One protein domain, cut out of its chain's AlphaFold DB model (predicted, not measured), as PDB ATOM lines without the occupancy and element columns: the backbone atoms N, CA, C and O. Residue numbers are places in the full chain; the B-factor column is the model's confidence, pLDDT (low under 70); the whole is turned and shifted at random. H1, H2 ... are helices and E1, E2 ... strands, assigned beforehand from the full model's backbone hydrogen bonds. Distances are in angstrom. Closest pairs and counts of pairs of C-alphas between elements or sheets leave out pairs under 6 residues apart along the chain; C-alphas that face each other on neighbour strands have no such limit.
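This is residues 633 to 739 of the 929 residues of the protein "N-acetylmuramoyl-L-alanine amidase domain-containing protein" of Candidatus Saccharibacteria bacterium RIFCSPHIGHO2_12_FULL_41_12 (UniProt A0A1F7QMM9). One long helix, H5, forms the spine of a helical domain: H2 crosses it, and H6 folds back on its last part. Beside it lie H3 and a small two-stranded hairpin, E1 and E2; short H4 packs on H3, and short H1 lies near H5. The 107 printed residues hold six helices and two strands in the order H1 H2 H3 E1 E2 H4 H5 H6, the strands antiparallel; the class is mostly helix. The whole is compact, radius of gyration of the C-alphas 13.4 A, spanning 36 by 33 by 27 A.

H1, residues 636 to 639, begins at C-alpha 636 (125.088, 159.615, 122.695). H2 is residues 647 to 660, 19.8 A; H3 is 662 to 672, 15.2 A. E1 is 674 to 676, E2 683 to 685, and H4 694 to 698. H5, residues 706 to 727, measures 30.9 A. H6, residues 731 to 738, 10.5 A, ends at C-alpha 738 (129.267, 147.556, 145.722).

H5 touches H2 at a steep tilt of 58 degrees, opposite ways, C-alphas 651 and 714 closest at 4.6 A. H5 touches H6 with residues 719 to 727 alone; the closest C-alphas, 726 and 734, are 4.6 A apart. H3 only just touches H5, with 3 pairs of C-alphas within 8 A, the closest being 668 and 711 at 7.8 A. H3 touches H4, C-alphas 670 and 696 closest at 5.2 A, and H2 only at the corner, C-alphas 658 and 664 closest at 5.3 A. In the hairpin, N 675 and O 684 are 2.9 A apart, within hydrogen-bond range. H2 to H6 have every O i to N i+4 pair within range; H1 is too short for one.

The C-alphas of Asn 698 and Gly 729 are farthest apart, 37.3 A. The printed part has no cut, and no link is long. Mean pLDDT of the printed part is 71.8; residues 676 to 685 and 720 to 739 are among those under 70.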
ATOM      1  N   GLY A 633     132.341 154.950 128.100       86.88
ATOM      2  CA  GLY A 633     131.017 155.551 128.201       86.88
ATOM      3  C   GLY A 633     130.029 155.018 127.178       86.88
ATOM      4  O   GLY A 633     130.348 154.181 126.333       86.88
ATOM      5  N   MET A 634     128.810 155.547 127.242       83.81
ATOM      6  CA  MET A 634     127.787 155.285 126.239       83.81
ATOM      7  C   MET A 634     127.875 156.316 125.111       83.81
ATOM      8  O   MET A 634     128.024 157.524 125.340       83.81
ATOM      9  N   LYS A 635     127.734 155.840 123.869       81.56
ATOM     10  CA  LYS A 635     127.592 156.716 122.700       81.56
ATOM     11  C   LYS A 635     126.264 157.462 122.789       81.56
ATOM     12  O   LYS A 635     125.211 156.858 122.987       81.56
ATOM     13  N   GLU A 636     126.289 158.775 122.592       72.00
ATOM     14  CA  GLU A 636     125.088 159.615 122.695       72.00
ATOM     15  C   GLU A 636     123.996 159.209 121.687       72.00
ATOM     16  O   GLU A 636     122.804 159.198 122.008       72.00
ATOM     17  N   SER A 637     124.405 158.774 120.490       72.12
ATOM     18  CA  SER A 637     123.503 158.223 119.472       72.12
ATOM     19  C   SER A 637     122.745 156.987 119.960       72.12
ATOM     20  O   SER A 637     121.604 156.780 119.569       72.12
ATOM     21  N   THR A 638     123.358 156.182 120.829       80.19
ATOM     22  CA  THR A 638     122.751 154.980 121.410       80.19
ATOM     23  C   THR A 638     121.731 155.339 122.491       80.19
ATOM     24  O   THR A 638     120.648 154.760 122.536       80.19
ATOM     25  N   LEU A 639     122.037 156.333 123.332       71.50
ATOM     26  CA  LEU A 639     121.166 156.766 124.435       71.50
ATOM     27  C   LEU A 639     119.866 157.428 123.960       71.50
ATOM     28  O   LEU A 639     118.852 157.374 124.660       71.50
ATOM     29  N   THR A 640     119.904 158.066 122.789       70.19
ATOM     30  CA  THR A 640     118.799 158.867 122.238       70.19
ATOM     31  C   THR A 640     118.012 158.162 121.130       70.19
ATOM     32  O   THR A 640     116.997 158.695 120.668       70.19
ATOM     33  N   ASP A 641     118.426 156.958 120.723       73.38
ATOM     34  CA  ASP A 641     117.735 156.183 119.696       73.38
ATOM     35  C   ASP A 641     116.344 155.740 120.186       73.38
ATOM     36  O   ASP A 641     116.173 155.077 121.214       73.38
ATOM     37  N   ALA A 642     115.319 156.081 119.402       67.75
ATOM     38  CA  ALA A 642     113.931 155.730 119.677       67.75
ATOM     39  C   ALA A 642     113.701 154.211 119.785       67.75
ATOM     40  O   ALA A 642     112.746 153.786 120.438       67.75
ATOM     41  N   LYS A 643     114.568 153.399 119.171       72.00
ATOM     42  CA  LYS A 643     114.528 151.932 119.182       72.00
ATOM     43  C   LYS A 643     114.768 151.306 120.558       72.00
ATOM     44  O   LYS A 643     114.318 150.183 120.791       72.00
ATOM     45  N   TYR A 644     115.455 152.023 121.446       73.31
ATOM     46  CA  TYR A 644     115.809 151.565 122.793       73.31
ATOM     47  C   TYR A 644     115.210 152.455 123.893       73.31
ATOM     48  O   TYR A 644     115.591 152.359 125.060       73.31
ATOM     49  N   ALA A 645     114.299 153.363 123.531       63.53
ATOM     50  CA  ALA A 645     113.725 154.350 124.447       63.53
ATOM     51  C   ALA A 645     112.838 153.728 125.543       63.53
ATOM     52  O   ALA A 645     112.685 154.320 126.608       63.53
ATOM     53  N   ASP A 646     112.256 152.555 125.283       63.09
ATOM     54  CA  ASP A 646     111.569 151.757 126.299       63.09
ATOM     55  C   ASP A 646     112.590 150.827 126.967       63.09
ATOM     56  O   ASP A 646     112.995 149.817 126.393       63.09
ATOM     57  N   SER A 647     113.055 151.213 128.157       61.66
ATOM     58  CA  SER A 647     114.078 150.478 128.908       61.66
ATOM     59  C   SER A 647     113.622 149.075 129.313       61.66
ATOM     60  O   SER A 647     114.438 148.160 129.350       61.66
ATOM     61  N   VAL A 648     112.320 148.876 129.549       59.09
ATOM     62  CA  VAL A 648     111.764 147.582 129.974       59.09
ATOM     63  C   VAL A 648     111.703 146.614 128.791       59.09
ATOM     64  O   VAL A 648     112.212 145.501 128.890       59.09
ATOM     65  N   ASP A 649     111.166 147.052 127.645       65.38
ATOM     66  CA  ASP A 649     111.163 146.250 126.404       65.38
ATOM     67  C   ASP A 649     112.593 145.962 125.913       65.38
ATOM     68  O   ASP A 649     112.886 144.872 125.416       65.38
ATOM     69  N   ASN A 650     113.507 146.924 126.079       72.56
ATOM     70  CA  ASN A 650     114.910 146.720 125.751       72.56
ATOM     71  C   ASN A 650     115.561 145.650 126.640       72.56
ATOM     72  O   ASN A 650     116.234 144.762 126.110       72.56
ATOM     73  N   ALA A 651     115.340 145.714 127.957       66.19
ATOM     74  CA  ALA A 651     115.874 144.753 128.915       66.19
ATOM     75  C   ALA A 651     115.354 143.333 128.659       66.19
ATOM     76  O   ALA A 651     116.146 142.397 128.592       66.19
ATOM     77  N   GLU A 652     114.054 143.169 128.401       67.69
ATOM     78  CA  GLU A 652     113.466 141.862 128.083       67.69
ATOM     79  C   GLU A 652     114.091 141.247 126.818       67.69
ATOM     80  O   GLU A 652     114.485 140.078 126.804       67.69
ATOM     81  N   LYS A 653     114.260 142.047 125.756       76.81
ATOM     82  CA  LYS A 653     114.908 141.601 124.511       76.81
ATOM     83  C   LYS A 653     116.377 141.244 124.710       76.81
ATOM     84  O   LYS A 653     116.837 140.261 124.135       76.81
ATOM     85  N   ALA A 654     117.103 142.022 125.509       77.62
ATOM     86  CA  ALA A 654     118.496 141.753 125.842       77.62
ATOM     87  C   ALA A 654     118.649 140.446 126.630       77.62
ATOM     88  O   ALA A 654     119.440 139.586 126.248       77.62
ATOM     89  N   ILE A 655     117.847 140.261 127.678       73.31
ATOM     90  CA  ILE A 655     117.859 139.064 128.523       73.31
ATOM     91  C   ILE A 655     117.509 137.818 127.700       73.31
ATOM     92  O   ILE A 655     118.206 136.808 127.785       73.31
ATOM     93  N   ASN A 656     116.482 137.887 126.847       76.19
ATOM     94  CA  ASN A 656     116.120 136.777 125.964       76.19
ATOM     95  C   ASN A 656     117.230 136.450 124.952       76.19
ATOM     96  O   ASN A 656     117.476 135.276 124.675       76.19
ATOM     97  N   ALA A 657     117.938 137.461 124.438       83.94
ATOM     98  CA  ALA A 657     119.085 137.248 123.561       83.94
ATOM     99  C   ALA A 657     120.254 136.563 124.290       83.94
ATOM    100  O   ALA A 657     120.849 135.643 123.735       83.94
ATOM    101  N   ILE A 658     120.542 136.958 125.535       82.00
ATOM    102  CA  ILE A 658     121.572 136.323 126.375       82.00
ATOM    103  C   ILE A 658     121.206 134.863 126.671       82.00
ATOM    104  O   ILE A 658     122.041 133.978 126.509       82.00
ATOM    105  N   LYS A 659     119.945 134.578 127.024       79.56
ATOM    106  CA  LYS A 659     119.464 133.201 127.258       79.56
ATOM    107  C   LYS A 659     119.578 132.321 126.014       79.56
ATOM    108  O   LYS A 659     119.879 131.137 126.124       79.56
ATOM    109  N   ALA A 660     119.328 132.891 124.836       81.31
ATOM    110  CA  ALA A 660     119.389 132.171 123.568       81.31
ATOM    111  C   ALA A 660     120.824 131.946 123.056       81.31
ATOM    112  O   ALA A 660     121.030 131.088 122.198       81.31
ATOM    113  N   ASN A 661     121.809 132.705 123.547       82.75
ATOM    114  CA  ASN A 661     123.194 132.638 123.093       82.75
ATOM    115  C   ASN A 661     124.171 132.801 124.267       82.75
ATOM    116  O   ASN A 661     124.491 133.922 124.663       82.75
ATOM    117  N   GLY A 662     124.712 131.679 124.757       74.56
ATOM    118  CA  GLY A 662     125.684 131.661 125.857       74.56
ATOM    119  C   GLY A 662     126.926 132.530 125.617       74.56
ATOM    120  O   GLY A 662     127.430 133.131 126.558       74.56
ATOM    121  N   GLY A 663     127.342 132.727 124.359       85.31
ATOM    122  CA  GLY A 663     128.460 133.616 124.031       85.31
ATOM    123  C   GLY A 663     128.188 135.092 124.345       85.31
ATOM    124  O   GLY A 663     129.123 135.839 124.614       85.31
ATOM    125  N   LEU A 664     126.922 135.532 124.368       86.62
ATOM    126  CA  LEU A 664     126.566 136.881 124.829       86.62
ATOM    127  C   LEU A 664     126.649 137.011 126.354       86.62
ATOM    128  O   LEU A 664     126.926 138.106 126.839       86.62
ATOM    129  N   ALA A 665     126.430 135.922 127.098       85.25
ATOM    130  CA  ALA A 665     126.588 135.913 128.550       85.25
ATOM    131  C   ALA A 665     128.065 136.071 128.929       85.25
ATOM    132  O   ALA A 665     128.399 136.973 129.692       85.25
ATOM    133  N   ASP A 666     128.952 135.269 128.334       87.31
ATOM    134  CA  ASP A 666     130.399 135.355 128.581       87.31
ATOM    135  C   ASP A 666     130.957 136.723 128.178       87.31
ATOM    136  O   ASP A 666     131.760 137.326 128.889       87.31
ATOM    137  N   ARG A 667     130.446 137.279 127.076       91.06
ATOM    138  CA  ARG A 667     130.778 138.637 126.650       91.06
ATOM    139  C   ARG A 667     130.315 139.697 127.651       91.06
ATOM    140  O   ARG A 667     131.060 140.629 127.919       91.06
ATOM    141  N   ALA A 668     129.114 139.575 128.224       87.94
ATOM    142  CA  ALA A 668     128.628 140.500 129.255       87.94
ATOM    143  C   ALA A 668     129.457 140.417 130.549       87.94
ATOM    144  O   ALA A 668     129.725 141.452 131.164       87.94
ATOM    145  N   LYS A 669     129.938 139.219 130.912       88.19
ATOM    146  CA  LYS A 669     130.884 139.026 132.021       88.19
ATOM    147  C   LYS A 669     132.199 139.754 131.762       88.19
ATOM    148  O   LYS A 669     132.617 140.551 132.594       88.19
ATOM    149  N   ALA A 670     132.805 139.534 130.597       86.56
ATOM    150  CA  ALA A 670     134.080 140.150 130.233       86.56
ATOM    151  C   ALA A 670     133.981 141.679 130.077       86.56
ATOM    152  O   ALA A 670     134.838 142.412 130.562       86.56
ATOM    153  N   CYS A 671     132.922 142.169 129.426       88.38
ATOM    154  CA  CYS A 671     132.779 143.589 129.106       88.38
ATOM    155  C   CYS A 671     132.252 144.435 130.264       88.38
ATOM    156  O   CYS A 671     132.689 145.572 130.427       88.38
ATOM    157  N   PHE A 672     131.303 143.909 131.044       88.25
ATOM    158  CA  PHE A 672     130.566 144.692 132.043       88.25
ATOM    159  C   PHE A 672     130.678 144.124 133.459       88.25
ATOM    160  O   PHE A 672     130.247 144.775 134.408       88.25
ATOM    161  N   GLY A 673     131.282 142.942 133.637       84.62
ATOM    162  CA  GLY A 673     131.458 142.351 134.962       84.62
ATOM    163  C   GLY A 673     130.119 141.955 135.569       84.62
ATOM    164  O   GLY A 673     129.919 142.073 136.779       84.62
ATOM    165  N   VAL A 674     129.174 141.538 134.720       80.88
ATOM    166  CA  VAL A 674     127.811 141.197 135.126       80.88
ATOM    167  C   VAL A 674     127.405 139.813 134.655       80.88
ATOM    168  O   VAL A 674     127.788 139.355 133.579       80.88
ATOM    169  N   GLU A 675     126.542 139.191 135.443       82.06
ATOM    170  CA  GLU A 675     125.808 137.985 135.081       82.06
ATOM    171  C   GLU A 675     124.309 138.234 135.195       82.06
ATOM    172  O   GLU A 675     123.881 139.204 135.821       82.06
ATOM    173  N   LEU A 676     123.493 137.368 134.594       68.44
ATOM    174  CA  LEU A 676     122.063 137.383 134.884       68.44
ATOM    175  C   LEU A 676     121.843 136.992 136.351       68.44
ATOM    176  O   LEU A 676     122.477 136.060 136.846       68.44
ATOM    177  N   ASN A 677     120.934 137.689 137.031       60.25
ATOM    178  CA  ASN A 677     120.541 137.343 138.396       60.25
ATOM    179  C   ASN A 677     119.870 135.952 138.452       60.25
ATOM    180  O   ASN A 677     119.472 135.391 137.428       60.25
ATOM    181  N   ALA A 678     119.706 135.389 139.656       52.56
ATOM    182  CA  ALA A 678     119.122 134.053 139.843       52.56
ATOM    183  C   ALA A 678     117.710 133.914 139.234       52.56
ATOM    184  O   ALA A 678     117.345 132.862 138.713       52.56
ATOM    185  N   GLU A 679     116.936 134.998 139.250       49.38
ATOM    186  CA  GLU A 679     115.590 135.079 138.670       49.38
ATOM    187  C   GLU A 679     115.599 135.274 137.143       49.38
ATOM    188  O   GLU A 679     114.572 135.136 136.477       49.38
ATOM    189  N   GLN A 680     116.764 135.578 136.570       58.81
ATOM    190  CA  GLN A 680     116.993 135.922 135.170       58.81
ATOM    191  C   GLN A 680     116.089 137.051 134.650       58.81
ATOM    192  O   GLN A 680     115.587 136.989 133.519       58.81
ATOM    193  N   THR A 681     115.874 138.052 135.498       55.41
ATOM    194  CA  THR A 681     115.056 139.255 135.284       55.41
ATOM    195  C   THR A 681     115.890 140.535 135.222       55.41
ATOM    196  O   THR A 681     115.381 141.561 134.779       55.41
ATOM    197  N   GLY A 682     117.163 140.473 135.619       61.59
ATOM    198  CA  GLY A 682     118.089 141.603 135.656       61.59
ATOM    199  C   GLY A 682     119.537 141.133 135.753       61.59
ATOM    200  O   GLY A 682     119.835 139.963 135.482       61.59
ATOM    201  N   PHE A 683     120.437 142.033 136.147       69.38
ATOM    202  CA  PHE A 683     121.871 141.754 136.192       69.38
ATOM    203  C   PHE A 683     122.424 141.805 137.618       69.38
ATOM    204  O   PHE A 683     121.949 142.527 138.488       69.38
ATOM    205  N   THR A 684     123.455 141.012 137.885       66.44
ATOM    206  CA  THR A 684     124.158 140.967 139.168       66.44
ATOM    207  C   THR A 684     125.642 141.198 138.923       66.44
ATOM    208  O   THR A 684     126.192 140.624 137.983       66.44
ATOM    209  N   PRO A 685     126.306 142.084 139.690       66.06
ATOM    210  CA  PRO A 685     127.730 142.321 139.495       66.06
ATOM    211  C   PRO A 685     128.521 141.123 140.010       66.06
ATOM    212  O   PRO A 685     128.224 140.589 141.077       66.06
ATOM    213  N   ILE A 686     129.553 140.751 139.269       70.69
ATOM    214  CA  ILE A 686     130.532 139.733 139.663       70.69
ATOM    215  C   ILE A 686     131.945 140.314 139.793       70.69
ATOM    216  O   ILE A 686     132.839 139.664 140.325       70.69
ATOM    217  N   GLY A 687     132.151 141.551 139.334       68.56
ATOM    218  CA  GLY A 687     133.421 142.252 139.440       68.56
ATOM    219  C   GLY A 687     133.428 143.559 138.656       68.56
ATOM    220  O   GLY A 687     132.458 143.910 137.986       68.56
ATOM    221  N   VAL A 688     134.542 144.278 138.744       72.31
ATOM    222  CA  VAL A 688     134.810 145.456 137.916       72.31
ATOM    223  C   VAL A 688     135.577 144.993 136.673       72.31
ATOM    224  O   VAL A 688     136.623 144.362 136.844       72.31
ATOM    225  N   PRO A 689     135.096 145.276 135.446       76.38
ATOM    226  CA  PRO A 689     135.831 144.964 134.222       76.38
ATOM    227  C   PRO A 689     137.212 145.611 134.209       76.38
ATOM    228  O   PRO A 689     137.340 146.804 134.486       76.38
ATOM    229  N   ASP A 690     138.234 144.844 133.832       74.00
ATOM    230  CA  ASP A 690     139.555 145.393 133.531       74.00
ATOM    231  C   ASP A 690     139.659 145.636 132.022       74.00
ATOM    232  O   ASP A 690     139.898 144.706 131.254       74.00
ATOM    233  N   GLN A 691     139.485 146.890 131.593       75.56
ATOM    234  CA  GLN A 691     139.599 147.280 130.179       75.56
ATOM    235  C   GLN A 691     140.968 146.959 129.568       75.56
ATOM    236  O   GLN A 691     141.089 146.882 128.350       75.56
ATOM    237  N   TYR A 692     141.994 146.754 130.394       75.38
ATOM    238  CA  TYR A 692     143.345 146.416 129.951       75.38
ATOM    239  C   TYR A 692     143.599 144.898 129.921       75.38
ATOM    240  O   TYR A 692     144.655 144.470 129.459       75.38
ATOM    241  N   GLY A 693     142.661 144.087 130.423       69.44
ATOM    242  CA  GLY A 693     142.767 142.630 130.472       69.44
ATOM    243  C   GLY A 693     142.443 141.957 129.137       69.44
ATOM    244  O   GLY A 693     141.654 142.465 128.337       69.44
ATOM    245  N   GLU A 694     143.024 140.776 128.910       70.00
ATOM    246  CA  GLU A 694     142.815 140.000 127.678       70.00
ATOM    247  C   GLU A 694     141.339 139.650 127.450       70.00
ATOM    248  O   GLU A 694     140.862 139.737 126.320       70.00
ATOM    249  N   ASP A 695     140.594 139.330 128.511       76.75
ATOM    250  CA  ASP A 695     139.168 138.998 128.421       76.75
ATOM    251  C   ASP A 695     138.356 140.141 127.802       76.75
ATOM    252  O   ASP A 695     137.556 139.919 126.893       76.75
ATOM    253  N   TYR A 696     138.598 141.380 128.238       82.38
ATOM    254  CA  TYR A 696     137.914 142.557 127.709       82.38
ATOM    255  C   TYR A 696     138.322 142.838 126.256       82.38
ATOM    256  O   TYR A 696     137.467 143.042 125.388       82.38
ATOM    257  N   GLN A 697     139.629 142.798 125.975       81.31
ATOM    258  CA  GLN A 697     140.175 143.067 124.641       81.31
ATOM    259  C   GLN A 697     139.684 142.046 123.600       81.31
ATOM    260  O   GLN A 697     139.377 142.407 122.462       81.31
ATOM    261  N   ASN A 698     139.507 140.784 124.001       81.00
ATOM    262  CA  ASN A 698     139.010 139.712 123.136       81.00
ATOM    263  C   ASN A 698     137.475 139.681 123.016       81.00
ATOM    264  O   ASN A 698     136.943 139.125 122.053       81.00
ATOM    265  N   ALA A 699     136.743 140.296 123.950       84.19
ATOM    266  CA  ALA A 699     135.280 140.282 123.983       84.19
ATOM    267  C   ALA A 699     134.613 141.290 123.023       84.19
ATOM    268  O   ALA A 699     133.385 141.313 122.912       84.19
ATOM    269  N   ASN A 700     135.377 142.108 122.286       87.38
ATOM    270  CA  ASN A 700     134.862 143.080 121.308       87.38
ATOM    271  C   ASN A 700     133.802 144.032 121.914       87.38
ATOM    272  O   ASN A 700     132.739 144.254 121.337       87.38
ATOM    273  N   CYS A 701     134.037 144.572 123.109       88.06
ATOM    274  CA  CYS A 701     133.016 145.288 123.888       88.06
ATOM    275  C   CYS A 701     132.416 146.532 123.198       88.06
ATOM    276  O   CYS A 701     131.289 146.917 123.509       88.06
ATOM    277  N   SER A 702     133.113 147.105 122.210       85.44
ATOM    278  CA  SER A 702     132.699 148.304 121.457       85.44
ATOM    279  C   SER A 702     131.835 148.031 120.212       85.44
ATOM    280  O   SER A 702     131.619 148.939 119.400       85.44
ATOM    281  N   ASP A 703     131.346 146.800 120.039       85.44
ATOM    282  CA  ASP A 703     130.421 146.413 118.967       85.44
ATOM    283  C   ASP A 703     129.152 147.285 118.947       85.44
ATOM    284  O   ASP A 703     128.622 147.708 119.970       85.44
ATOM    285  N   ASN A 704     128.664 147.587 117.750       82.75
ATOM    286  CA  ASN A 704     127.495 148.430 117.510       82.75
ATOM    287  C   ASN A 704     126.325 147.655 116.887       82.75
ATOM    288  O   ASN A 704     125.356 148.262 116.421       82.75
ATOM    289  N   SER A 705     126.400 146.322 116.868       89.31
ATOM    290  CA  SER A 705     125.290 145.465 116.479       89.31
ATOM    291  C   SER A 705     124.068 145.748 117.354       89.31
ATOM    292  O   SER A 705     124.177 146.073 118.538       89.31
ATOM    293  N   GLU A 706     122.870 145.637 116.772       87.31
ATOM    294  CA  GLU A 706     121.628 145.902 117.503       87.31
ATOM    295  C   GLU A 706     121.539 145.052 118.772       87.31
ATOM    296  O   GLU A 706     121.222 145.577 119.833       87.31
ATOM    297  N   VAL A 707     121.814 143.751 118.666       89.19
ATOM    298  CA  VAL A 707     121.677 142.815 119.788       89.19
ATOM    299  C   VAL A 707     122.616 143.197 120.928       89.19
ATOM    300  O   VAL A 707     122.172 143.267 122.071       89.19
ATOM    301  N   TRP A 708     123.877 143.515 120.626       92.56
ATOM    302  CA  TRP A 708     124.834 143.931 121.649       92.56
ATOM    303  C   TRP A 708     124.482 145.293 122.250       92.56
ATOM    304  O   TRP A 708     124.478 145.446 123.466       92.56
ATOM    305  N   THR A 709     124.051 146.243 121.421       90.75
ATOM    306  CA  THR A 709     123.588 147.561 121.876       90.75
ATOM    307  C   THR A 709     122.420 147.449 122.862       90.75
ATOM    308  O   THR A 709     122.364 148.190 123.844       90.75
ATOM    309  N   ARG A 710     121.494 146.506 122.631       87.44
ATOM    310  CA  ARG A 710     120.394 146.220 123.564       87.44
ATOM    311  C   ARG A 710     120.912 145.698 124.897       87.44
ATOM    312  O   ARG A 710     120.429 146.164 125.923       87.44
ATOM    313  N   VAL A 711     121.885 144.781 124.878       89.31
ATOM    314  CA  VAL A 711     122.532 144.244 126.087       89.31
ATOM    315  C   VAL A 711     123.240 145.348 126.867       89.31
ATOM    316  O   VAL A 711     122.927 145.533 128.040       89.31
ATOM    317  N   SER A 712     124.090 146.142 126.214       90.88
ATOM    318  CA  SER A 712     124.747 147.312 126.814       90.88
ATOM    319  C   SER A 712     123.751 148.253 127.490       90.88
ATOM    320  O   SER A 712     123.913 148.601 128.655       90.88
ATOM    321  N   LEU A 713     122.677 148.638 126.789       84.50
ATOM    322  CA  LEU A 713     121.659 149.533 127.343       84.50
ATOM    323  C   LEU A 713     120.836 148.892 128.463       84.50
ATOM    324  O   LEU A 713     120.425 149.600 129.373       84.50
ATOM    325  N   ALA A 714     120.595 147.582 128.410       80.69
ATOM    326  CA  ALA A 714     119.883 146.873 129.466       80.69
ATOM    327  C   ALA A 714     120.701 146.839 130.761       80.69
ATOM    328  O   ALA A 714     120.153 147.114 131.822       80.69
ATOM    329  N   VAL A 715     122.009 146.582 130.663       82.56
ATOM    330  CA  VAL A 715     122.933 146.686 131.802       82.56
ATOM    331  C   VAL A 715     122.997 148.130 132.304       82.56
ATOM    332  O   VAL A 715     122.926 148.357 133.508       82.56
ATOM    333  N   PHE A 716     123.053 149.115 131.403       82.81
ATOM    334  CA  PHE A 716     123.061 150.535 131.765       82.81
ATOM    335  C   PHE A 716     121.811 150.945 132.544       82.81
ATOM    336  O   PHE A 716     121.921 151.547 133.610       82.81
ATOM    337  N   ASP A 717     120.626 150.586 132.052       72.38
ATOM    338  CA  ASP A 717     119.361 150.897 132.717       72.38
ATOM    339  C   ASP A 717     119.213 150.174 134.056       72.38
ATOM    340  O   ASP A 717     118.776 150.792 135.024       72.38
ATOM    341  N   ASP A 718     119.582 148.892 134.117       69.88
ATOM    342  CA  ASP A 718     119.564 148.090 135.342       69.88
ATOM    343  C   ASP A 718     120.447 148.741 136.412       69.88
ATOM    344  O   ASP A 718     119.972 149.079 137.494       69.88
ATOM    345  N   ARG A 719     121.690 149.082 136.063       70.12
ATOM    346  CA  ARG A 719     122.633 149.738 136.978       70.12
ATOM    347  C   ARG A 719     122.173 151.105 137.435       70.12
ATOM    348  O   ARG A 719     122.359 151.459 138.593       70.12
ATOM    349  N   ILE A 720     121.542 151.861 136.549       66.94
ATOM    350  CA  ILE A 720     120.941 153.148 136.875       66.94
ATOM    351  C   ILE A 720     119.778 152.994 137.858       66.94
ATOM    352  O   ILE A 720     119.672 153.782 138.796       66.94
ATOM    353  N   VAL A 721     118.908 152.002 137.649       58.31
ATOM    354  CA  VAL A 721     117.766 151.726 138.531       58.31
ATOM    355  C   VAL A 721     118.248 151.262 139.893       58.31
ATOM    356  O   VAL A 721     117.790 151.802 140.895       58.31
ATOM    357  N   VAL A 722     119.204 150.334 139.938       57.75
ATOM    358  CA  VAL A 722     119.812 149.864 141.187       57.75
ATOM    359  C   VAL A 722     120.521 151.031 141.891       57.75
ATOM    360  O   VAL A 722     120.318 151.237 143.082       57.75
ATOM    361  N   ALA A 723     121.267 151.879 141.171       57.22
ATOM    362  CA  ALA A 723     121.896 153.085 141.727       57.22
ATOM    363  C   ALA A 723     120.890 154.093 142.284       57.22
ATOM    364  O   ALA A 723     121.105 154.647 143.363       57.22
ATOM    365  N   ALA A 724     119.783 154.314 141.583       53.47
ATOM    366  CA  ALA A 724     118.705 155.165 142.059       53.47
ATOM    367  C   ALA A 724     118.012 154.565 143.286       53.47
ATOM    368  O   ALA A 724     117.765 155.295 144.238       53.47
ATOM    369  N   ALA A 725     117.764 153.254 143.303       48.97
ATOM    370  CA  ALA A 725     117.188 152.547 144.443       48.97
ATOM    371  C   ALA A 725     118.115 152.616 145.664       48.97
ATOM    372  O   ALA A 725     117.672 152.975 146.750       48.97
ATOM    373  N   CYS A 726     119.420 152.406 145.477       46.81
ATOM    374  CA  CYS A 726     120.410 152.613 146.531       46.81
ATOM    375  C   CYS A 726     120.419 154.064 147.035       46.81
ATOM    376  O   CYS A 726     120.430 154.307 148.239       46.81
ATOM    377  N   TYR A 727     120.353 155.049 146.132       48.12
ATOM    378  CA  TYR A 727     120.247 156.461 146.513       48.12
ATOM    379  C   TYR A 727     118.945 156.771 147.272       48.12
ATOM    380  O   TYR A 727     118.933 157.603 148.181       48.12
ATOM    381  N   GLU A 728     117.853 156.087 146.931       45.56
ATOM    382  CA  GLU A 728     116.572 156.126 147.644       45.56
ATOM    383  C   GLU A 728     116.594 155.311 148.955       45.56
ATOM    384  O   GLU A 728     115.662 155.406 149.761       45.56
ATOM    385  N   GLY A 729     117.702 154.614 149.231       38.84
ATOM    386  CA  GLY A 729     118.006 153.946 150.491       38.84
ATOM    387  C   GLY A 729     117.678 152.456 150.516       38.84
ATOM    388  O   GLY A 729     117.445 151.936 151.605       38.84
ATOM    389  N   ASP A 730     117.592 151.788 149.365       42.19
ATOM    390  CA  ASP A 730     117.493 150.330 149.277       42.19
ATOM    391  C   ASP A 730     118.869 149.681 149.510       42.19
ATOM    392  O   ASP A 730     119.753 149.726 148.651       42.19
ATOM    393  N   ASP A 731     119.044 149.100 150.698       45.25
ATOM    394  CA  ASP A 731     120.301 148.494 151.143       45.25
ATOM    395  C   ASP A 731     120.707 147.292 150.283       45.25
ATOM    396  O   ASP A 731     121.905 147.080 150.073       45.25
ATOM    397  N   ASP A 732     119.739 146.539 149.751       46.38
ATOM    398  CA  ASP A 732     119.999 145.396 148.871       46.38
ATOM    399  C   ASP A 732     120.517 145.891 147.520       46.38
ATOM    400  O   ASP A 732     121.523 145.392 147.013       46.38
ATOM    401  N   SER A 733     119.916 146.956 146.979       48.78
ATOM    402  CA  SER A 733     120.448 147.642 145.800       48.78
ATOM    403  C   SER A 733     121.821 148.271 146.059       48.78
ATOM    404  O   SER A 733     122.686 148.228 145.186       48.78
ATOM    405  N   CYS A 734     122.080 148.812 147.253       46.34
ATOM    406  CA  CYS A 734     123.408 149.323 147.603       46.34
ATOM    407  C   CYS A 734     124.465 148.214 147.649       46.34
ATOM    408  O   CYS A 734     125.562 148.398 147.116       46.34
ATOM    409  N   GLN A 735     124.128 147.052 148.213       51.34
ATOM    410  CA  GLN A 735     124.983 145.861 148.195       51.34
ATOM    411  C   GLN A 735     125.185 145.323 146.768       51.34
ATOM    412  O   GLN A 735     126.286 144.904 146.400       51.34
ATOM    413  N   ALA A 736     124.148 145.408 145.932       50.47
ATOM    414  CA  ALA A 736     124.176 145.026 144.524       50.47
ATOM    415  C   ALA A 736     124.925 146.019 143.613       50.47
ATOM    416  O   ALA A 736     125.132 145.717 142.438       50.47
ATOM    417  N   ILE A 737     125.355 147.183 144.114       51.56
ATOM    418  CA  ILE A 737     126.255 148.119 143.405       51.56
ATOM    419  C   ILE A 737     127.695 147.941 143.862       51.56
ATOM    420  O   ILE A 737     128.605 148.013 143.040       51.56
ATOM    421  N   SER A 738     127.921 147.698 145.156       43.88
ATOM    422  CA  SER A 738     129.267 147.556 145.722       43.88
ATOM    423  C   SER A 738     129.972 146.259 145.324       43.88
ATOM    424  O   SER A 738     131.140 146.080 145.665       43.88
ATOM    425  N   GLY A 739     129.290 145.336 144.634       40.59
ATOM    426  CA  GLY A 739     129.855 144.034 144.262       40.59
ATOM    427  C   GLY A 739     130.107 143.119 145.463       40.59
ATOM    428  O   GLY A 739     130.668 142.038 145.312       40.59
TER     429      GLY A 739